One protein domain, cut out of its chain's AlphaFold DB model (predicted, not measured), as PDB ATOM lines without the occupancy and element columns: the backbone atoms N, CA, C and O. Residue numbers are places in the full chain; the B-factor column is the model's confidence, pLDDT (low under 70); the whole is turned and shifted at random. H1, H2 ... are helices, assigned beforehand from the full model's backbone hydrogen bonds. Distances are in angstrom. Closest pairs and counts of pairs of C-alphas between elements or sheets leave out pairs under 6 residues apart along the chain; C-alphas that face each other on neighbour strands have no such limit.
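AT A GLANCE: This is residues 2 to 151 of the 154 residues of the protein "Cell wall hydrolase" of Nitrospirae bacterium CG08_land_8_20_14_0_20_52_24 (UniProt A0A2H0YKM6). H1 is a long helix whose residues 2 to 20 stick out as an arm from a small body of crossed helices. The printed part has 150 residues with five named helices, H1 to H5 in order, and no named strand: all helix. It is loose, radius of gyration of the C-alphas 18.7 A, spans 69 by 37 by 29 A.

HOW THE PARTS SIT: Residues 24 to 32 of H1, residues 2 to 43, touch H2, residues 59 to 65, closest at C-alphas 28 and 65, 4.6 A. Next, H3, residues 76 to 88, touches H4, residues 92 to 107, at a steep tilt of 51 degrees, closest at C-alphas 88 and 96, 5.2 A. H3 touches H5, residues 116 to 121, closest at C-alphas 79 and 117, 5.3 A. Every O i to N i+4 pair is within hydrogen-bond range except in H2, with 2 of 3.

IN THESE COORDINATES: Find C-alpha 2 at (208.037, 258.611, 381.236), where H1 begins; H1 runs 61.5 A from its first to its last C-alpha, and H5 ends at C-alpha 121 at (199.674, 232.130, 330.624).

THE WHOLE: The printed part has no cut; link H1 to H2 is long; pLDDT is under 70 at residues 3, 45 to 49 and 143 to 151.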
ATOM      1  N   ARG A   2     207.384 259.426 382.291       71.88
ATOM      2  CA  ARG A   2     208.037 258.611 381.236       71.88
ATOM      3  C   ARG A   2     207.153 257.513 380.616       71.88
ATOM      4  O   ARG A   2     207.120 257.375 379.406       71.88
ATOM      5  N   GLN A   3     206.408 256.773 381.441       69.81
ATOM      6  CA  GLN A   3     205.521 255.684 380.988       69.81
ATOM      7  C   GLN A   3     204.313 256.189 380.181       69.81
ATOM      8  O   GLN A   3     203.912 255.563 379.209       69.81
ATOM      9  N   ILE A   4     203.775 257.356 380.557       75.88
ATOM     10  CA  ILE A   4     202.657 257.996 379.848       75.88
ATOM     11  C   ILE A   4     203.123 258.430 378.458       75.88
ATOM     12  O   ILE A   4     202.460 258.106 377.485       75.88
ATOM     13  N   TRP A   5     204.305 259.057 378.368       73.44
ATOM     14  CA  TRP A   5     204.922 259.458 377.101       73.44
ATOM     15  C   TRP A   5     205.145 258.279 376.148       73.44
ATOM     16  O   TRP A   5     204.765 258.353 374.983       73.44
ATOM     17  N   VAL A   6     205.702 257.172 376.656       82.06
ATOM     18  CA  VAL A   6     205.922 255.948 375.868       82.06
ATOM     19  C   VAL A   6     204.601 255.375 375.352       82.06
ATOM     20  O   VAL A   6     204.515 255.053 374.171       82.06
ATOM     21  N   ALA A   7     203.566 255.301 376.195       83.50
ATOM     22  CA  ALA A   7     202.254 254.795 375.796       83.50
ATOM     23  C   ALA A   7     201.588 255.672 374.720       83.50
ATOM     24  O   ALA A   7     201.059 255.140 373.747       83.50
ATOM     25  N   THR A   8     201.671 257.002 374.843       84.81
ATOM     26  CA  THR A   8     201.183 257.920 373.801       84.81
ATOM     27  C   THR A   8     201.949 257.773 372.491       84.81
ATOM     28  O   THR A   8     201.308 257.685 371.450       84.81
ATOM     29  N   CYS A   9     203.285 257.676 372.519       82.62
ATOM     30  CA  CYS A   9     204.081 257.490 371.302       82.62
ATOM     31  C   CYS A   9     203.742 256.173 370.589       82.62
ATOM     32  O   CYS A   9     203.577 256.151 369.371       82.62
ATOM     33  N   LEU A  10     203.594 255.080 371.344       82.56
ATOM     34  CA  LEU A  10     203.209 253.778 370.797       82.56
ATOM     35  C   LEU A  10     201.819 253.823 370.155       82.56
ATOM     36  O   LEU A  10     201.662 253.358 369.030       82.56
ATOM     37  N   ALA A  11     200.837 254.436 370.822       86.50
ATOM     38  CA  ALA A  11     199.487 254.587 370.283       86.50
ATOM     39  C   ALA A  11     199.459 255.431 368.997       86.50
ATOM     40  O   ALA A  11     198.764 255.074 368.048       86.50
ATOM     41  N   THR A  12     200.248 256.511 368.926       82.06
ATOM     42  CA  THR A  12     200.340 257.336 367.711       82.06
ATOM     43  C   THR A  12     200.989 256.595 366.546       82.06
ATOM     44  O   THR A  12     200.489 256.689 365.430       82.06
ATOM     45  N   ILE A  13     202.054 255.820 366.789       84.44
ATOM     46  CA  ILE A  13     202.710 255.015 365.745       84.44
ATOM     47  C   ILE A  13     201.732 253.974 365.189       84.44
ATOM     48  O   ILE A  13     201.630 253.807 363.975       84.44
ATOM     49  N   LEU A  14     200.967 253.321 366.068       84.38
ATOM     50  CA  LEU A  14     199.968 252.325 365.684       84.38
ATOM     51  C   LEU A  14     198.847 252.923 364.821       84.38
ATOM     52  O   LEU A  14     198.500 252.339 363.796       84.38
ATOM     53  N   LEU A  15     198.313 254.096 365.189       82.50
ATOM     54  CA  LEU A  15     197.285 254.780 364.393       82.50
ATOM     55  C   LEU A  15     197.797 255.190 363.006       82.50
ATOM     56  O   LEU A  15     197.102 254.993 362.012       82.50
ATOM     57  N   VAL A  16     199.009 255.751 362.934       84.75
ATOM     58  CA  VAL A  16     199.615 256.168 361.659       84.75
ATOM     59  C   VAL A  16     199.856 254.959 360.751       84.75
ATOM     60  O   VAL A  16     199.552 255.026 359.563       84.75
ATOM     61  N   GLY A  17     200.326 253.838 361.307       80.94
ATOM     62  CA  GLY A  17     200.519 252.598 360.554       80.94
ATOM     63  C   GLY A  17     199.223 252.059 359.943       80.94
ATOM     64  O   GLY A  17     199.206 251.693 358.770       80.94
ATOM     65  N   GLN A  18     198.117 252.071 360.696       83.50
ATOM     66  CA  GLN A  18     196.809 251.641 360.183       83.50
ATOM     67  C   GLN A  18     196.294 252.542 359.056       83.50
ATOM     68  O   GLN A  18     195.775 252.038 358.064       83.50
ATOM     69  N   ALA A  19     196.460 253.862 359.180       85.75
ATOM     70  CA  ALA A  19     196.042 254.804 358.145       85.75
ATOM     71  C   ALA A  19     196.820 254.603 356.832       85.75
ATOM     72  O   ALA A  19     196.221 254.619 355.761       85.75
ATOM     73  N   ALA A  20     198.133 254.362 356.913       85.44
ATOM     74  CA  ALA A  20     198.960 254.085 355.739       85.44
ATOM     75  C   ALA A  20     198.586 252.757 355.059       85.44
ATOM     76  O   ALA A  20     198.513 252.691 353.834       85.44
ATOM     77  N   ALA A  21     198.305 251.710 355.842       87.06
ATOM     78  CA  ALA A  21     197.849 250.430 355.304       87.06
ATOM     79  C   ALA A  21     196.482 250.548 354.606       87.06
ATOM     80  O   ALA A  21     196.293 249.982 353.533       87.06
ATOM     81  N   ALA A  22     195.549 251.318 355.178       90.50
ATOM     82  CA  ALA A  22     194.239 251.561 354.578       90.50
ATOM     83  C   ALA A  22     194.326 252.377 353.275       90.50
ATOM     84  O   ALA A  22     193.689 252.017 352.290       90.50
ATOM     85  N   ASP A  23     195.148 253.433 353.245       92.50
ATOM     86  CA  ASP A  23     195.400 254.229 352.032       92.50
ATOM     87  C   ASP A  23     196.016 253.378 350.911       92.50
ATOM     88  O   ASP A  23     195.605 253.468 349.754       92.50
ATOM     89  N   ARG A  24     196.959 252.496 351.260       89.94
ATOM     90  CA  ARG A  24     197.542 251.534 350.322       89.94
ATOM     91  C   ARG A  24     196.489 250.579 349.761       89.94
ATOM     92  O   ARG A  24     196.409 250.438 348.547       89.94
ATOM     93  N   ALA A  25     195.685 249.952 350.620       91.75
ATOM     94  CA  ALA A  25     194.639 249.024 350.191       91.75
ATOM     95  C   ALA A  25     193.632 249.705 349.250       91.75
ATOM     96  O   ALA A  25     193.297 249.164 348.201       91.75
ATOM     97  N   GLN A  26     193.229 250.936 349.571       94.69
ATOM     98  CA  GLN A  26     192.344 251.726 348.720       94.69
ATOM     99  C   GLN A  26     192.967 252.025 347.347       94.69
ATOM    100  O   GLN A  26     192.276 251.982 346.327       94.69
ATOM    101  N   LYS A  27     194.266 252.339 347.299       94.62
ATOM    102  CA  LYS A  27     194.987 252.565 346.039       94.62
ATOM    103  C   LYS A  27     195.095 251.296 345.203       94.62
ATOM    104  O   LYS A  27     194.888 251.392 344.000       94.62
ATOM    105  N   ALA A  28     195.369 250.150 345.825       92.81
ATOM    106  CA  ALA A  28     195.423 248.860 345.143       92.81
ATOM    107  C   ALA A  28     194.064 248.507 344.516       92.81
ATOM    108  O   ALA A  28     193.986 248.289 343.312       92.81
ATOM    109  N   GLU A  29     192.973 248.603 345.284       95.00
ATOM    110  CA  GLU A  29     191.609 248.358 344.787       95.00
ATOM    111  C   GLU A  29     191.234 249.313 343.640       95.00
ATOM    112  O   GLU A  29     190.656 248.914 342.628       95.00
ATOM    113  N   THR A  30     191.609 250.591 343.764       95.44
ATOM    114  CA  THR A  30     191.400 251.581 342.697       95.44
ATOM    115  C   THR A  30     192.186 251.214 341.438       95.44
ATOM    116  O   THR A  30     191.664 251.345 340.330       95.44
ATOM    117  N   ALA A  31     193.429 250.756 341.594       94.50
ATOM    118  CA  ALA A  31     194.287 250.348 340.492       94.50
ATOM    119  C   ALA A  31     193.710 249.130 339.762       94.50
ATOM    120  O   ALA A  31     193.567 249.175 338.544       94.50
ATOM    121  N   GLU A  32     193.309 248.091 340.496       93.00
ATOM    122  CA  GLU A  32     192.681 246.889 339.941       93.00
ATOM    123  C   GLU A  32     191.378 247.220 339.207       93.00
ATOM    124  O   GLU A  32     191.167 246.784 338.073       93.00
ATOM    125  N   SER A  33     190.524 248.058 339.806       94.62
ATOM    126  CA  SER A  33     189.275 248.482 339.171       94.62
ATOM    127  C   SER A  33     189.524 249.240 337.867       94.62
ATOM    128  O   SER A  33     188.820 248.995 336.885       94.62
ATOM    129  N   LYS A  34     190.500 250.154 337.834       94.44
ATOM    130  CA  LYS A  34     190.885 250.866 336.607       94.44
ATOM    131  C   LYS A  34     191.484 249.910 335.578       94.44
ATOM    132  O   LYS A  34     191.111 249.972 334.411       94.44
ATOM    133  N   ALA A  35     192.357 249.002 336.007       92.94
ATOM    134  CA  ALA A  35     193.007 248.031 335.138       92.94
ATOM    135  C   ALA A  35     191.997 247.116 334.445       92.94
ATOM    136  O   ALA A  35     192.104 246.915 333.240       92.94
ATOM    137  N   GLY A  36     190.966 246.648 335.155       92.81
ATOM    138  CA  GLY A  36     189.891 245.859 334.551       92.81
ATOM    139  C   GLY A  36     189.099 246.629 333.487       92.81
ATOM    140  O   GLY A  36     188.737 246.062 332.459       92.81
ATOM    141  N   VAL A  37     188.865 247.930 333.686       92.44
ATOM    142  CA  VAL A  37     188.226 248.785 332.669       92.44
ATOM    143  C   VAL A  37     189.129 248.940 331.445       92.44
ATOM    144  O   VAL A  37     188.667 248.789 330.315       92.44
ATOM    145  N   LEU A  38     190.420 249.208 331.653       90.69
ATOM    146  CA  LEU A  38     191.391 249.352 330.568       90.69
ATOM    147  C   LEU A  38     191.566 248.052 329.777       90.69
ATOM    148  O   LEU A  38     191.593 248.093 328.550       90.69
ATOM    149  N   GLU A  39     191.625 246.910 330.459       92.00
ATOM    150  CA  GLU A  39     191.702 245.585 329.843       92.00
ATOM    151  C   GLU A  39     190.476 245.312 328.967       92.00
ATOM    152  O   GLU A  39     190.624 244.987 327.790       92.00
ATOM    153  N   GLN A  40     189.266 245.523 329.496       90.69
ATOM    154  CA  GLN A  40     188.025 245.348 328.733       90.69
ATOM    155  C   GLN A  40     187.967 246.272 327.514       90.69
ATOM    156  O   GLN A  40     187.568 245.853 326.428       90.69
ATOM    157  N   ASN A  41     188.387 247.527 327.679       88.75
ATOM    158  CA  ASN A  41     188.425 248.497 326.591       88.75
ATOM    159  C   ASN A  41     189.448 248.121 325.513       88.75
ATOM    160  O   ASN A  41     189.194 248.376 324.337       88.75
ATOM    161  N   ALA A  42     190.586 247.545 325.903       86.69
ATOM    162  CA  ALA A  42     191.637 247.111 324.992       86.69
ATOM    163  C   ALA A  42     191.286 245.804 324.265       86.69
ATOM    164  O   ALA A  42     191.633 245.655 323.097       86.69
ATOM    165  N   ALA A  43     190.563 244.892 324.919       87.94
ATOM    166  CA  ALA A  43     190.057 243.663 324.309       87.94
ATOM    167  C   ALA A  43     188.865 243.903 323.361       87.94
ATOM    168  O   ALA A  43     188.535 243.057 322.531       87.94
ATOM    169  N   ALA A  44     188.185 245.050 323.466       84.44
ATOM    170  CA  ALA A  44     187.043 245.367 322.620       84.44
ATOM    171  C   ALA A  44     187.458 245.659 321.163       84.44
ATOM    172  O   ALA A  44     188.103 246.666 320.857       84.44
ATOM    173  N   GLU A  45     187.001 244.805 320.245       67.69
ATOM    174  CA  GLU A  45     187.145 244.945 318.791       67.69
ATOM    175  C   GLU A  45     186.830 246.373 318.295       67.69
ATOM    176  O   GLU A  45     185.739 246.911 318.497       67.69
ATOM    177  N   GLY A  46     187.791 247.000 317.609       63.81
ATOM    178  CA  GLY A  46     187.628 248.334 317.017       63.81
ATOM    179  C   GLY A  46     187.736 249.511 317.998       63.81
ATOM    180  O   GLY A  46     187.626 250.666 317.565       63.81
ATOM    181  N   SER A  47     187.995 249.257 319.283       63.91
ATOM    182  CA  SER A  47     188.275 250.299 320.268       63.91
ATOM    183  C   SER A  47     189.611 250.980 319.956       63.91
ATOM    184  O   SER A  47     190.691 250.424 320.120       63.91
ATOM    185  N   LYS A  48     189.542 252.216 319.453       61.19
ATOM    186  CA  LYS A  48     190.687 253.143 319.340       61.19
ATOM    187  C   LYS A  48     190.605 254.271 320.367       61.19
ATOM    188  O   LYS A  48     191.279 255.293 320.223       61.19
ATOM    189  N   ALA A  49     189.695 254.142 321.330       68.38
ATOM    190  CA  ALA A  49     189.459 255.173 322.317       68.38
ATOM    191  C   ALA A  49     190.641 255.205 323.283       68.38
ATOM    192  O   ALA A  49     190.943 254.219 323.947       68.38
ATOM    193  N   LEU A  50     191.316 256.350 323.337       74.69
ATOM    194  CA  LEU A  50     192.295 256.605 324.382       74.69
ATOM    195  C   LEU A  50     191.571 256.641 325.737       74.69
ATOM    196  O   LEU A  50     190.470 257.202 325.807       74.69
ATOM    197  N   PRO A  51     192.177 256.092 326.800       81.94
ATOM    198  CA  PRO A  51     191.597 256.161 328.131       81.94
ATOM    199  C   PRO A  51     191.460 257.613 328.591       81.94
ATOM    200  O   PRO A  51     192.305 258.469 328.303       81.94
ATOM    201  N   SER A  52     190.383 257.907 329.315       85.75
ATOM    202  CA  SER A  52     190.211 259.212 329.948       85.75
ATOM    203  C   SER A  52     191.218 259.389 331.094       85.75
ATOM    204  O   SER A  52     191.629 258.405 331.710       85.75
ATOM    205  N   PRO A  53     191.593 260.628 331.466       84.81
ATOM    206  CA  PRO A  53     192.551 260.860 332.552       84.81
ATOM    207  C   PRO A  53     192.165 260.226 333.897       84.81
ATOM    208  O   PRO A  53     193.037 259.940 334.710       84.81
ATOM    209  N   SER A  54     190.869 260.013 334.143       85.62
ATOM    210  CA  SER A  54     190.363 259.338 335.344       85.62
ATOM    211  C   SER A  54     190.545 257.821 335.329       85.62
ATOM    212  O   SER A  54     190.531 257.212 336.395       85.62
ATOM    213  N   GLU A  55     190.707 257.218 334.153       86.31
ATOM    214  CA  GLU A  55     190.906 255.775 333.971       86.31
ATOM    215  C   GLU A  55     192.390 255.393 333.968       86.31
ATOM    216  O   GLU A  55     192.715 254.229 334.163       86.31
ATOM    217  N   ILE A  56     193.296 256.364 333.803       88.06
ATOM    218  CA  ILE A  56     194.740 256.119 333.839       88.06
ATOM    219  C   ILE A  56     195.154 255.662 335.243       88.06
ATOM    220  O   ILE A  56     194.823 256.293 336.259       88.06
ATOM    221  N   ILE A  57     195.902 254.562 335.283       90.00
ATOM    222  CA  ILE A  57     196.532 254.050 336.497       90.00
ATOM    223  C   ILE A  57     197.759 254.908 336.781       90.00
ATOM    224  O   ILE A  57     198.660 255.061 335.959       90.00
ATOM    225  N   THR A  58     197.801 255.505 337.962       89.25
ATOM    226  CA  THR A  58     198.949 256.295 338.396       89.25
ATOM    227  C   THR A  58     200.040 255.393 338.966       89.25
ATOM    228  O   THR A  58     199.777 254.313 339.491       89.25
ATOM    229  N   LYS A  59     201.290 255.865 338.950       86.25
ATOM    230  CA  LYS A  59     202.416 255.127 339.544       86.25
ATOM    231  C   LYS A  59     202.169 254.696 341.007       86.25
ATOM    232  O   LYS A  59     202.424 253.534 341.309       86.25
ATOM    233  N   PRO A  60     201.650 255.553 341.911       88.81
ATOM    234  CA  PRO A  60     201.350 255.133 343.282       88.81
ATOM    235  C   PRO A  60     200.234 254.088 343.389       88.81
ATOM    236  O   PRO A  60     200.232 253.321 344.343       88.81
ATOM    237  N   GLU A  61     199.284 254.076 342.452       90.69
ATOM    238  CA  GLU A  61     198.224 253.064 342.383       90.69
ATOM    239  C   GLU A  61     198.802 251.719 341.923       90.69
ATOM    240  O   GLU A  61     198.614 250.722 342.608       90.69
ATOM    241  N   ALA A  62     199.603 251.698 340.849       87.69
ATOM    242  CA  ALA A  62     200.262 250.478 340.373       87.69
ATOM    243  C   ALA A  62     201.201 249.863 341.430       87.69
ATOM    244  O   ALA A  62     201.152 248.666 341.686       87.69
ATOM    245  N   GLN A  63     202.008 250.687 342.109       86.75
ATOM    246  CA  GLN A  63     202.905 250.236 343.186       86.75
ATOM    247  C   GLN A  63     202.164 249.765 344.450       86.75
ATOM    248  O   GLN A  63     202.750 249.104 345.314       86.75
ATOM    249  N   ALA A  64     200.897 250.155 344.613       90.75
ATOM    250  CA  ALA A  64     200.093 249.706 345.737       90.75
ATOM    251  C   ALA A  64     199.625 248.256 345.566       90.75
ATOM    252  O   ALA A  64     199.442 247.601 346.595       90.75
ATOM    253  N   VAL A  65     199.492 247.781 344.320       91.00
ATOM    254  CA  VAL A  65     199.105 246.403 343.994       91.00
ATOM    255  C   VAL A  65     200.219 245.447 344.388       91.00
ATOM    256  O   VAL A  65     200.082 244.802 345.414       91.00
ATOM    257  N   ASP A  66     201.359 245.463 343.691       87.62
ATOM    258  CA  ASP A  66     202.478 244.552 343.965       87.62
ATOM    259  C   ASP A  66     203.734 245.329 344.415       87.62
ATOM    260  O   ASP A  66     204.576 245.707 343.597       87.62
ATOM    261  N   PRO A  67     203.865 245.668 345.714       81.38
ATOM    262  CA  PRO A  67     204.954 246.527 346.191       81.38
ATOM    263  C   PRO A  67     206.320 245.871 346.196       81.38
ATOM    264  O   PRO A  67     207.324 246.579 346.144       81.38
ATOM    265  N   VAL A  68     206.332 244.563 346.427       77.69
ATOM    266  CA  VAL A  68     207.533 243.783 346.728       77.69
ATOM    267  C   VAL A  68     207.696 242.617 345.760       77.69
ATOM    268  O   VAL A  68     208.614 241.832 345.932       77.69
ATOM    269  N   GLY A  69     206.838 242.512 344.741       77.25
ATOM    270  CA  GLY A  69     206.945 241.473 343.725       77.25
ATOM    271  C   GLY A  69     206.409 240.113 344.164       77.25
ATOM    272  O   GLY A  69     206.718 239.141 343.492       77.25
ATOM    273  N   GLU A  70     205.660 240.024 345.266       83.19
ATOM    274  CA  GLU A  70     205.220 238.761 345.887       83.19
ATOM    275  C   GLU A  70     203.710 238.508 345.729       83.19
ATOM    276  O   GLU A  70     203.200 237.472 346.168       83.19
ATOM    277  N   GLU A  71     202.958 239.433 345.119       87.00
ATOM    278  CA  GLU A  71     201.513 239.241 344.970       87.00
ATOM    279  C   GLU A  71     201.184 238.060 344.037       87.00
ATOM    280  O   GLU A  71     201.942 237.758 343.102       87.00
ATOM    281  N   PRO A  72     200.053 237.363 344.255       87.69
ATOM    282  CA  PRO A  72     199.601 236.315 343.353       87.69
ATOM    283  C   PRO A  72     199.363 236.836 341.929       87.69
ATOM    284  O   PRO A  72     198.843 237.925 341.720       87.69
ATOM    285  N   LEU A  73     199.645 236.006 340.921       86.31
ATOM    286  CA  LEU A  73     199.369 236.317 339.511       86.31
ATOM    287  C   LEU A  73     197.890 236.125 339.151       86.31
ATOM    288  O   LEU A  73     197.528 235.233 338.378       86.31
ATOM    289  N   ASN A  74     197.017 236.924 339.755       88.81
ATOM    290  CA  ASN A  74     195.571 236.867 339.540       88.81
ATOM    291  C   ASN A  74     194.938 238.217 339.184       88.81
ATOM    292  O   ASN A  74     193.788 238.219 338.744       88.81
ATOM    293  N   ASP A  75     195.665 239.323 339.324       91.50
ATOM    294  CA  ASP A  75     195.233 240.639 338.876       91.50
ATOM    295  C   ASP A  75     196.007 241.117 337.637       91.50
ATOM    296  O   ASP A  75     197.115 240.673 337.313       91.50
ATOM    297  N   VAL A  76     195.387 242.058 336.928       93.50
ATOM    298  CA  VAL A  76     195.863 242.588 335.647       93.50
ATOM    299  C   VAL A  76     197.238 243.253 335.771       93.50
ATOM    300  O   VAL A  76     198.093 243.084 334.897       93.50
ATOM    301  N   ILE A  77     197.460 244.011 336.847       93.06
ATOM    302  CA  ILE A  77     198.678 244.796 337.051       93.06
ATOM    303  C   ILE A  77     199.838 243.858 337.370       93.06
ATOM    304  O   ILE A  77     200.900 244.000 336.762       93.06
ATOM    305  N   THR A  78     199.641 242.867 338.236       92.06
ATOM    306  CA  THR A  78     200.669 241.875 338.574       92.06
ATOM    307  C   THR A  78     201.025 241.017 337.362       92.06
ATOM    308  O   THR A  78     202.203 240.895 337.025       92.06
ATOM    309  N   CYS A  79     200.035 240.518 336.610       94.31
ATOM    310  CA  CYS A  79     200.282 239.759 335.377       94.31
ATOM    311  C   CYS A  79     201.087 240.560 334.341       94.31
ATOM    312  O   CYS A  79     202.064 240.050 333.784       94.31
ATOM    313  N   LEU A  80     200.705 241.815 334.078       93.75
ATOM    314  CA  LEU A  80     201.386 242.650 333.090       93.75
ATOM    315  C   LEU A  80     202.790 243.057 333.550       93.75
ATOM    316  O   LEU A  80     203.758 242.885 332.808       93.75
ATOM    317  N   SER A  81     202.910 243.584 334.769       90.94
ATOM    318  CA  SER A  81     204.170 244.111 335.301       90.94
ATOM    319  C   SER A  81     205.237 243.027 335.421       90.94
ATOM    320  O   SER A  81     206.370 243.228 334.980       90.94
ATOM    321  N   ARG A  82     204.867 241.844 335.922       90.44
ATOM    322  CA  ARG A  82     205.776 240.710 336.080       90.44
ATOM    323  C   ARG A  82     206.227 240.148 334.735       90.44
ATOM    324  O   ARG A  82     207.409 239.872 334.557       90.44
ATOM    325  N   THR A  83     205.327 240.091 333.752       94.00
ATOM    326  CA  THR A  83     205.686 239.700 332.379       94.00
ATOM    327  C   THR A  83     206.694 240.657 331.760       94.00
ATOM    328  O   THR A  83     207.698 240.218 331.204       94.00
ATOM    329  N   ILE A  84     206.460 241.966 331.881       92.69
ATOM    330  CA  ILE A  84     207.386 242.991 331.383       92.69
ATOM    331  C   ILE A  84     208.747 242.863 332.070       92.69
ATOM    332  O   ILE A  84     209.782 242.911 331.405       92.69
ATOM    333  N   TYR A  85     208.750 242.691 333.393       89.62
ATOM    334  CA  TYR A  85     209.974 242.560 334.170       89.62
ATOM    335  C   TYR A  85     210.786 241.336 333.736       89.62
ATOM    336  O   TYR A  85     211.949 241.478 333.365       89.62
ATOM    337  N   TRP A  86     210.198 240.142 333.716       91.44
ATOM    338  CA  TRP A  86     210.959 238.924 333.432       91.44
ATOM    339  C   TRP A  86     211.431 238.804 331.985       91.44
ATOM    340  O   TRP A  86     212.491 238.229 331.740       91.44
ATOM    341  N   GLU A  87     210.699 239.383 331.037       93.81
ATOM    342  CA  GLU A  87     211.041 239.297 329.616       93.81
ATOM    343  C   GLU A  87     211.982 240.417 329.151       93.81
ATOM    344  O   GLU A  87     212.653 240.257 328.133       93.81
ATOM    345  N   ALA A  88     212.055 241.545 329.872       92.69
ATOM    346  CA  ALA A  88     212.828 242.714 329.438       92.69
ATOM    347  C   ALA A  88     213.616 243.438 330.546       92.69
ATOM    348  O   ALA A  88     214.104 244.555 330.328       92.69
ATOM    349  N   ARG A  89     213.794 242.851 331.737       87.50
ATOM    350  CA  ARG A  89     214.725 243.407 332.736       87.50
ATOM    351  C   ARG A  89     216.123 243.555 332.130       87.50
ATOM    352  O   ARG A  89     216.634 242.652 331.478       87.50
ATOM    353  N   GLY A  90     216.741 244.716 332.341       86.25
ATOM    354  CA  GLY A  90     218.051 245.050 331.770       86.25
ATOM    355  C   GLY A  90     218.034 245.620 330.343       86.25
ATOM    356  O   GLY A  90     219.028 246.222 329.944       86.25
ATOM    357  N   GLU A  91     216.917 245.546 329.610       86.88
ATOM    358  CA  GLU A  91     216.784 246.096 328.242       86.88
ATOM    359  C   GLU A  91     216.436 247.602 328.222       86.88
ATOM    360  O   GLU A  91     216.406 248.254 327.176       86.88
ATOM    361  N   GLY A  92     216.171 248.182 329.398       86.75
ATOM    362  CA  GLY A  92     215.747 249.572 329.557       86.75
ATOM    363  C   GLY A  92     214.287 249.814 329.156       86.75
ATOM    364  O   GLY A  92     213.544 248.898 328.807       86.75
ATOM    365  N   ALA A  93     213.865 251.081 329.210       85.69
ATOM    366  CA  ALA A  93     212.460 251.459 329.027       85.69
ATOM    367  C   ALA A  93     211.881 251.018 327.671       85.69
ATOM    368  O   ALA A  93     210.749 250.551 327.616       85.69
ATOM    369  N   ALA A  94     212.668 251.106 326.594       88.62
ATOM    370  CA  ALA A  94     212.220 250.716 325.259       88.62
ATOM    371  C   ALA A  94     211.965 249.202 325.134       88.62
ATOM    372  O   ALA A  94     211.006 248.798 324.480       88.62
ATOM    373  N   GLY A  95     212.795 248.362 325.765       90.81
ATOM    374  CA  GLY A  95     212.584 246.911 325.782       90.81
ATOM    375  C   GLY A  95     211.346 246.526 326.588       90.81
ATOM    376  O   GLY A  95     210.522 245.734 326.131       90.81
ATOM    377  N   MET A  96     211.162 247.158 327.747       91.06
ATOM    378  CA  MET A  96     209.970 246.969 328.579       91.06
ATOM    379  C   MET A  96     208.686 247.394 327.853       91.06
ATOM    380  O   MET A  96     207.706 246.650 327.838       91.06
ATOM    381  N   GLU A  97     208.706 248.551 327.189       90.44
ATOM    382  CA  GLU A  97     207.594 249.037 326.366       90.44
ATOM    383  C   GLU A  97     207.303 248.097 325.187       90.44
ATOM    384  O   GLU A  97     206.142 247.872 324.841       90.44
ATOM    385  N   ALA A  98     208.329 247.499 324.576       93.62
ATOM    386  CA  ALA A  98     208.131 246.527 323.508       93.62
ATOM    387  C   ALA A  98     207.365 245.286 323.997       93.62
ATOM    388  O   ALA A  98     206.414 244.867 323.335       93.62
ATOM    389  N   ILE A  99     207.713 244.735 325.168       95.44
ATOM    390  CA  ILE A  99     206.981 243.602 325.760       95.44
ATOM    391  C   ILE A  99     205.554 244.000 326.140       95.44
ATOM    392  O   ILE A  99     204.618 243.267 325.814       95.44
ATOM    393  N   ALA A 100     205.364 245.176 326.746       93.50
ATOM    394  CA  ALA A 100     204.032 245.694 327.058       93.50
ATOM    395  C   ALA A 100     203.151 245.755 325.798       93.50
ATOM    396  O   ALA A 100     202.041 245.228 325.778       93.50
ATOM    397  N   ASN A 101     203.685 246.298 324.701       93.75
ATOM    398  CA  ASN A 101     202.981 246.357 323.423       93.75
ATOM    399  C   ASN A 101     202.677 244.968 322.846       93.75
ATOM    400  O   ASN A 101     201.622 244.790 322.245       93.75
ATOM    401  N   VAL A 102     203.545 243.965 323.021       95.69
ATOM    402  CA  VAL A 102     203.238 242.583 322.605       95.69
ATOM    403  C   VAL A 102     202.015 242.050 323.346       95.69
ATOM    404  O   VAL A 102     201.138 241.462 322.709       95.69
ATOM    405  N   VAL A 103     201.931 242.273 324.660       95.88
ATOM    406  CA  VAL A 103     200.776 241.858 325.468       95.88
ATOM    407  C   VAL A 103     199.510 242.582 325.007       95.88
ATOM    408  O   VAL A 103     198.518 241.925 324.696       95.88
ATOM    409  N   MET A 104     199.557 243.911 324.864       93.06
ATOM    410  CA  MET A 104     198.393 244.712 324.455       93.06
ATOM    411  C   MET A 104     197.927 244.406 323.026       93.06
ATOM    412  O   MET A 104     196.728 244.336 322.767       93.06
ATOM    413  N   ASN A 105     198.854 244.160 322.096       93.38
ATOM    414  CA  ASN A 105     198.519 243.780 320.722       93.38
ATOM    415  C   ASN A 105     197.839 242.409 320.650       93.38
ATOM    416  O   ASN A 105     196.979 242.205 319.798       93.38
ATOM    417  N   ARG A 106     198.231 241.466 321.517       95.12
ATOM    418  CA  ARG A 106     197.555 240.169 321.624       95.12
ATOM    419  C   ARG A 106     196.171 240.333 322.221       95.12
ATOM    420  O   ARG A 106     195.221 239.855 321.625       95.12
ATOM    421  N   LEU A 107     196.063 241.056 323.332       94.12
ATOM    422  CA  LEU A 107     194.789 241.322 324.000       94.12
ATOM    423  C   LEU A 107     193.733 241.899 323.042       94.12
ATOM    424  O   LEU A 107     192.576 241.505 323.101       94.12
ATOM    425  N   GLY A 108     194.134 242.807 322.149       91.19
ATOM    426  CA  GLY A 108     193.235 243.457 321.190       91.19
ATOM    427  C   GLY A 108     192.969 242.690 319.888       91.19
ATOM    428  O   GLY A 108     192.476 243.296 318.938       91.19
ATOM    429  N   HIS A 109     193.335 241.408 319.785       91.56
ATOM    430  CA  HIS A 109     193.214 240.632 318.547       91.56
ATOM    431  C   HIS A 109     192.389 239.346 318.751       91.56
ATOM    432  O   HIS A 109     192.756 238.501 319.561       91.56
ATOM    433  N   GLU A 110     191.356 239.129 317.924       89.38
ATOM    434  CA  GLU A 110     190.378 238.016 318.013       89.38
ATOM    435  C   GLU A 110     190.968 236.598 318.168       89.38
ATOM    436  O   GLU A 110     190.350 235.708 318.749       89.38
ATOM    437  N   GLY A 111     192.166 236.365 317.630       91.44
ATOM    438  CA  GLY A 111     192.884 235.089 317.728       91.44
ATOM    439  C   GLY A 111     193.548 234.795 319.083       91.44
ATOM    440  O   GLY A 111     194.200 233.757 319.211       91.44
ATOM    441  N   PHE A 112     193.442 235.688 320.066       93.56
ATOM    442  CA  PHE A 112     194.089 235.580 321.376       93.56
ATOM    443  C   PHE A 112     193.070 235.692 322.524       93.56
ATOM    444  O   PHE A 112     191.915 236.048 322.297       93.56
ATOM    445  N   PRO A 113     193.465 235.349 323.765       94.88
ATOM    446  CA  PRO A 113     192.619 235.550 324.935       94.88
ATOM    447  C   PRO A 113     192.287 237.026 325.189       94.88
ATOM    448  O   PRO A 113     193.081 237.911 324.885       94.88
ATOM    449  N   ASN A 114     191.144 237.263 325.832       94.00
ATOM    450  CA  ASN A 114     190.598 238.604 326.074       94.00
ATOM    451  C   ASN A 114     190.976 239.178 327.449       94.00
ATOM    452  O   ASN A 114     190.390 240.167 327.881       94.00
ATOM    453  N   THR A 115     191.918 238.546 328.152       95.06
ATOM    454  CA  THR A 115     192.476 239.052 329.410       95.06
ATOM    455  C   THR A 115     193.998 238.961 329.386       95.06
ATOM    456  O   THR A 115     194.581 238.037 328.809       95.06
ATOM    457  N   ILE A 116     194.661 239.911 330.034       96.00
ATOM    458  CA  ILE A 116     196.115 240.004 330.149       96.00
ATOM    459  C   ILE A 116     196.666 238.743 330.803       96.00
ATOM    460  O   ILE A 116     197.588 238.136 330.266       96.00
ATOM    461  N   CYS A 117     196.092 238.296 331.921       95.88
ATOM    462  CA  CYS A 117     196.588 237.102 332.605       95.88
ATOM    463  C   CYS A 117     196.474 235.835 331.739       95.88
ATOM    464  O   CYS A 117     197.347 234.971 331.801       95.88
ATOM    465  N   GLU A 118     195.439 235.698 330.904       95.31
ATOM    466  CA  GLU A 118     195.346 234.570 329.967       95.31
ATOM    467  C   GLU A 118     196.344 234.690 328.810       95.31
ATOM    468  O   GLU A 118     196.924 233.680 328.412       95.31
ATOM    469  N   VAL A 119     196.597 235.902 328.303       96.38
ATOM    470  CA  VAL A 119     197.662 236.158 327.316       96.38
ATOM    471  C   VAL A 119     199.026 235.761 327.885       96.38
ATOM    472  O   VAL A 119     199.803 235.094 327.201       96.38
ATOM    473  N   VAL A 120     199.306 236.122 329.139       95.44
ATOM    474  CA  VAL A 120     200.556 235.787 329.839       95.44
ATOM    475  C   VAL A 120     200.725 234.276 329.999       95.44
ATOM    476  O   VAL A 120     201.800 233.729 329.764       95.44
ATOM    477  N   ARG A 121     199.647 233.573 330.346       94.19
ATOM    478  CA  ARG A 121     199.674 232.130 330.624       94.19
ATOM    479  C   ARG A 121     199.542 231.252 329.374       94.19
ATOM    480  O   ARG A 121     199.559 230.025 329.490       94.19
ATOM    481  N   GLN A 122     199.398 231.857 328.196       94.31
ATOM    482  CA  GLN A 122     199.131 231.162 326.939       94.31
ATOM    483  C   GLN A 122     200.230 230.143 326.583       94.31
ATOM    484  O   GLN A 122     201.425 230.417 326.716       94.31
ATOM    485  N   GLY A 123     199.824 228.974 326.071       89.94
ATOM    486  CA  GLY A 123     200.721 227.948 325.526       89.94
ATOM    487  C   GLY A 123     201.270 226.965 326.564       89.94
ATOM    488  O   GLY A 123     201.827 225.924 326.197       89.94
ATOM    489  N   HIS A 124     201.062 227.232 327.857       87.69
ATOM    490  CA  HIS A 124     201.440 226.328 328.944       87.69
ATOM    491  C   HIS A 124     200.817 224.933 328.781       87.69
ATOM    492  O   HIS A 124     201.479 223.916 328.979       87.69
ATOM    493  N   GLU A 125     199.567 224.868 328.327       85.94
ATOM    494  CA  GLU A 125     198.835 223.625 328.082       85.94
ATOM    495  C   GLU A 125     199.420 222.770 326.944       85.94
ATOM    496  O   GLU A 125     199.164 221.569 326.876       85.94
ATOM    497  N   GLN A 126     200.234 223.372 326.075       85.38
ATOM    498  CA  GLN A 126     200.898 222.722 324.940       85.38
ATOM    499  C   GLN A 126     202.389 222.455 325.213       85.38
ATOM    500  O   GLN A 126     203.091 221.931 324.348       85.38
ATOM    501  N   GLY A 127     202.883 222.801 326.408       81.31
ATOM    502  CA  GLY A 127     204.289 222.663 326.791       81.31
ATOM    503  C   GLY A 127     205.224 223.698 326.156       81.31
ATOM    504  O   GLY A 127     206.440 223.545 326.243       81.31
ATOM    505  N   ALA A 128     204.677 224.740 325.523       87.69
ATOM    506  CA  ALA A 128     205.426 225.837 324.920       87.69
ATOM    507  C   ALA A 128     204.804 227.169 325.356       87.69
ATOM    508  O   ALA A 128     203.916 227.696 324.687       87.69
ATOM    509  N   CYS A 129     205.249 227.692 326.501       94.12
ATOM    510  CA  CYS A 129     204.765 228.970 327.014       94.12
ATOM    511  C   CYS A 129     205.094 230.130 326.069       94.12
ATOM    512  O   CYS A 129     206.191 230.202 325.510       94.12
ATOM    513  N   GLN A 130     204.153 231.067 325.947       94.31
ATOM    514  CA  GLN A 130     204.354 232.300 325.195       94.31
ATOM    515  C   GLN A 130     205.443 233.180 325.818       94.31
ATOM    516  O   GLN A 130     206.274 233.731 325.096       94.31
ATOM    517  N   PHE A 131     205.424 233.312 327.140       94.62
ATOM    518  CA  PHE A 131     206.460 233.996 327.900       94.62
ATOM    519  C   PHE A 131     207.277 232.948 328.637       94.62
ATOM    520  O   PHE A 131     206.733 232.047 329.275       94.62
ATOM    521  N   SER A 132     208.590 233.022 328.471       90.69
ATOM    522  CA  SER A 132     209.505 231.943 328.838       90.69
ATOM    523  C   SER A 132     209.536 231.698 330.344       90.69
ATOM    524  O   SER A 132     209.571 230.541 330.766       90.69
ATOM    525  N   TRP A 133     209.444 232.773 331.131       91.94
ATOM    526  CA  TRP A 133     209.457 232.724 332.592       91.94
ATOM    527  C   TRP A 133     208.293 231.902 333.160       91.94
ATOM    528  O   TRP A 133     208.497 231.109 334.066       91.94
ATOM    529  N   TRP A 134     207.105 231.954 332.545       92.06
ATOM    530  CA  TRP A 134     205.921 231.237 333.039       92.06
ATOM    531  C   TRP A 134     206.089 229.703 333.094       92.06
ATOM    532  O   TRP A 134     205.431 229.016 333.874       92.06
ATOM    533  N   CYS A 135     206.960 229.137 332.252       91.06
ATOM    534  CA  CYS A 135     207.226 227.693 332.198       91.06
ATOM    535  C   CYS A 135     208.583 227.292 332.802       91.06
ATOM    536  O   CYS A 135     208.923 226.106 332.757       91.06
ATOM    537  N   ASP A 136     209.402 228.224 333.292       88.19
ATOM    538  CA  ASP A 136     210.811 227.931 333.592       88.19
ATOM    539  C   ASP A 136     211.034 227.206 334.936       88.19
ATOM    540  O   ASP A 136     212.122 226.669 335.181       88.19
ATOM    541  N   GLY A 137     209.994 227.145 335.777       85.06
ATOM    542  CA  GLY A 137     210.007 226.496 337.087       85.06
ATOM    543  C   GLY A 137     210.811 227.245 338.153       85.06
ATOM    544  O   GLY A 137     211.207 226.631 339.149       85.06
ATOM    545  N   ARG A 138     211.108 228.529 337.939       86.88
ATOM    546  CA  ARG A 138     211.780 229.417 338.895       86.88
ATOM    547  C   ARG A 138     210.750 230.185 339.720       86.88
ATOM    548  O   ARG A 138     209.551 230.013 339.539       86.88
ATOM    549  N   SER A 139     211.236 230.959 340.694       84.31
ATOM    550  CA  SER A 139     210.351 231.887 341.395       84.31
ATOM    551  C   SER A 139     209.960 233.018 340.454       84.31
ATOM    552  O   SER A 139     210.814 233.553 339.745       84.31
ATOM    553  N   ASP A 140     208.687 233.379 340.517       84.62
ATOM    554  CA  ASP A 140     208.116 234.501 339.788       84.62
ATOM    555  C   ASP A 140     208.330 235.825 340.547       84.62
ATOM    556  O   ASP A 140     208.086 236.897 339.992       84.62
ATOM    557  N   ASP A 141     208.812 235.764 341.792       81.88
ATOM    558  CA  ASP A 141     208.940 236.931 342.660       81.88
ATOM    559  C   ASP A 141     210.022 237.894 342.164       81.88
ATOM    560  O   ASP A 141     211.168 237.515 341.896       81.88
ATOM    561  N   ALA A 142     209.665 239.169 342.048       71.31
ATOM    562  CA  ALA A 142     210.599 240.199 341.620       71.31
ATOM    563  C   ALA A 142     211.300 240.805 342.853       71.31
ATOM    564  O   ALA A 142     210.755 241.663 343.533       71.31
ATOM    565  N   GLU A 143     212.526 240.359 343.147       64.12
ATOM    566  CA  GLU A 143     213.273 240.756 344.362       64.12
ATOM    567  C   GLU A 143     214.210 241.979 344.176       64.12
ATOM    568  O   GLU A 143     215.063 242.250 345.020       64.12
ATOM    569  N   GLU A 144     214.113 242.729 343.071       59.00
ATOM    570  CA  GLU A 144     215.015 243.865 342.807       59.00
ATOM    571  C   GLU A 144     214.380 245.230 343.137       59.00
ATOM    572  O   GLU A 144     213.556 245.755 342.382       59.00
ATOM    573  N   ASP A 145     214.862 245.847 344.225       54.53
ATOM    574  CA  ASP A 145     214.380 247.109 344.821       54.53
ATOM    575  C   ASP A 145     214.296 248.319 343.858       54.53
ATOM    576  O   ASP A 145     213.497 249.232 344.073       54.53
ATOM    577  N   GLU A 146     215.111 248.371 342.796       49.25
ATOM    578  CA  GLU A 146     215.203 249.548 341.911       49.25
ATOM    579  C   GLU A 146     214.516 249.378 340.548       49.25
ATOM    580  O   GLU A 146     214.101 250.370 339.938       49.25
ATOM    581  N   GLN A 147     214.347 248.148 340.055       48.88
ATOM    582  CA  GLN A 147     213.959 247.925 338.659       48.88
ATOM    583  C   GLN A 147     212.431 247.814 338.480       48.88
ATOM    584  O   GLN A 147     211.900 248.327 337.489       48.88
ATOM    585  N   ILE A 148     211.687 247.288 339.462       48.75
ATOM    586  CA  ILE A 148     210.206 247.252 339.424       48.75
ATOM    587  C   ILE A 148     209.623 248.670 339.418       48.75
ATOM    588  O   ILE A 148     208.659 248.960 338.715       48.75
ATOM    589  N   GLY A 149     210.273 249.615 340.107       45.25
ATOM    590  CA  GLY A 149     209.864 251.022 340.134       45.25
ATOM    591  C   GLY A 149     209.947 251.747 338.780       45.25
ATOM    592  O   GLY A 149     209.447 252.876 338.671       45.25
ATOM    593  N   THR A 150     210.577 251.127 337.774       44.44
ATOM    594  CA  THR A 150     210.689 251.641 336.397       44.44
ATOM    595  C   THR A 150     209.747 250.974 335.402       44.44
ATOM    596  O   THR A 150     209.460 251.592 334.374       44.44
ATOM    597  N   ALA A 151     209.217 249.784 335.716       52.19
ATOM    598  CA  ALA A 151     208.183 249.126 334.924       52.19
ATOM    599  C   ALA A 151     206.887 249.943 335.043       52.19
ATOM    600  O   ALA A 151     206.067 249.766 335.940       52.19
TER     601      ALA A 151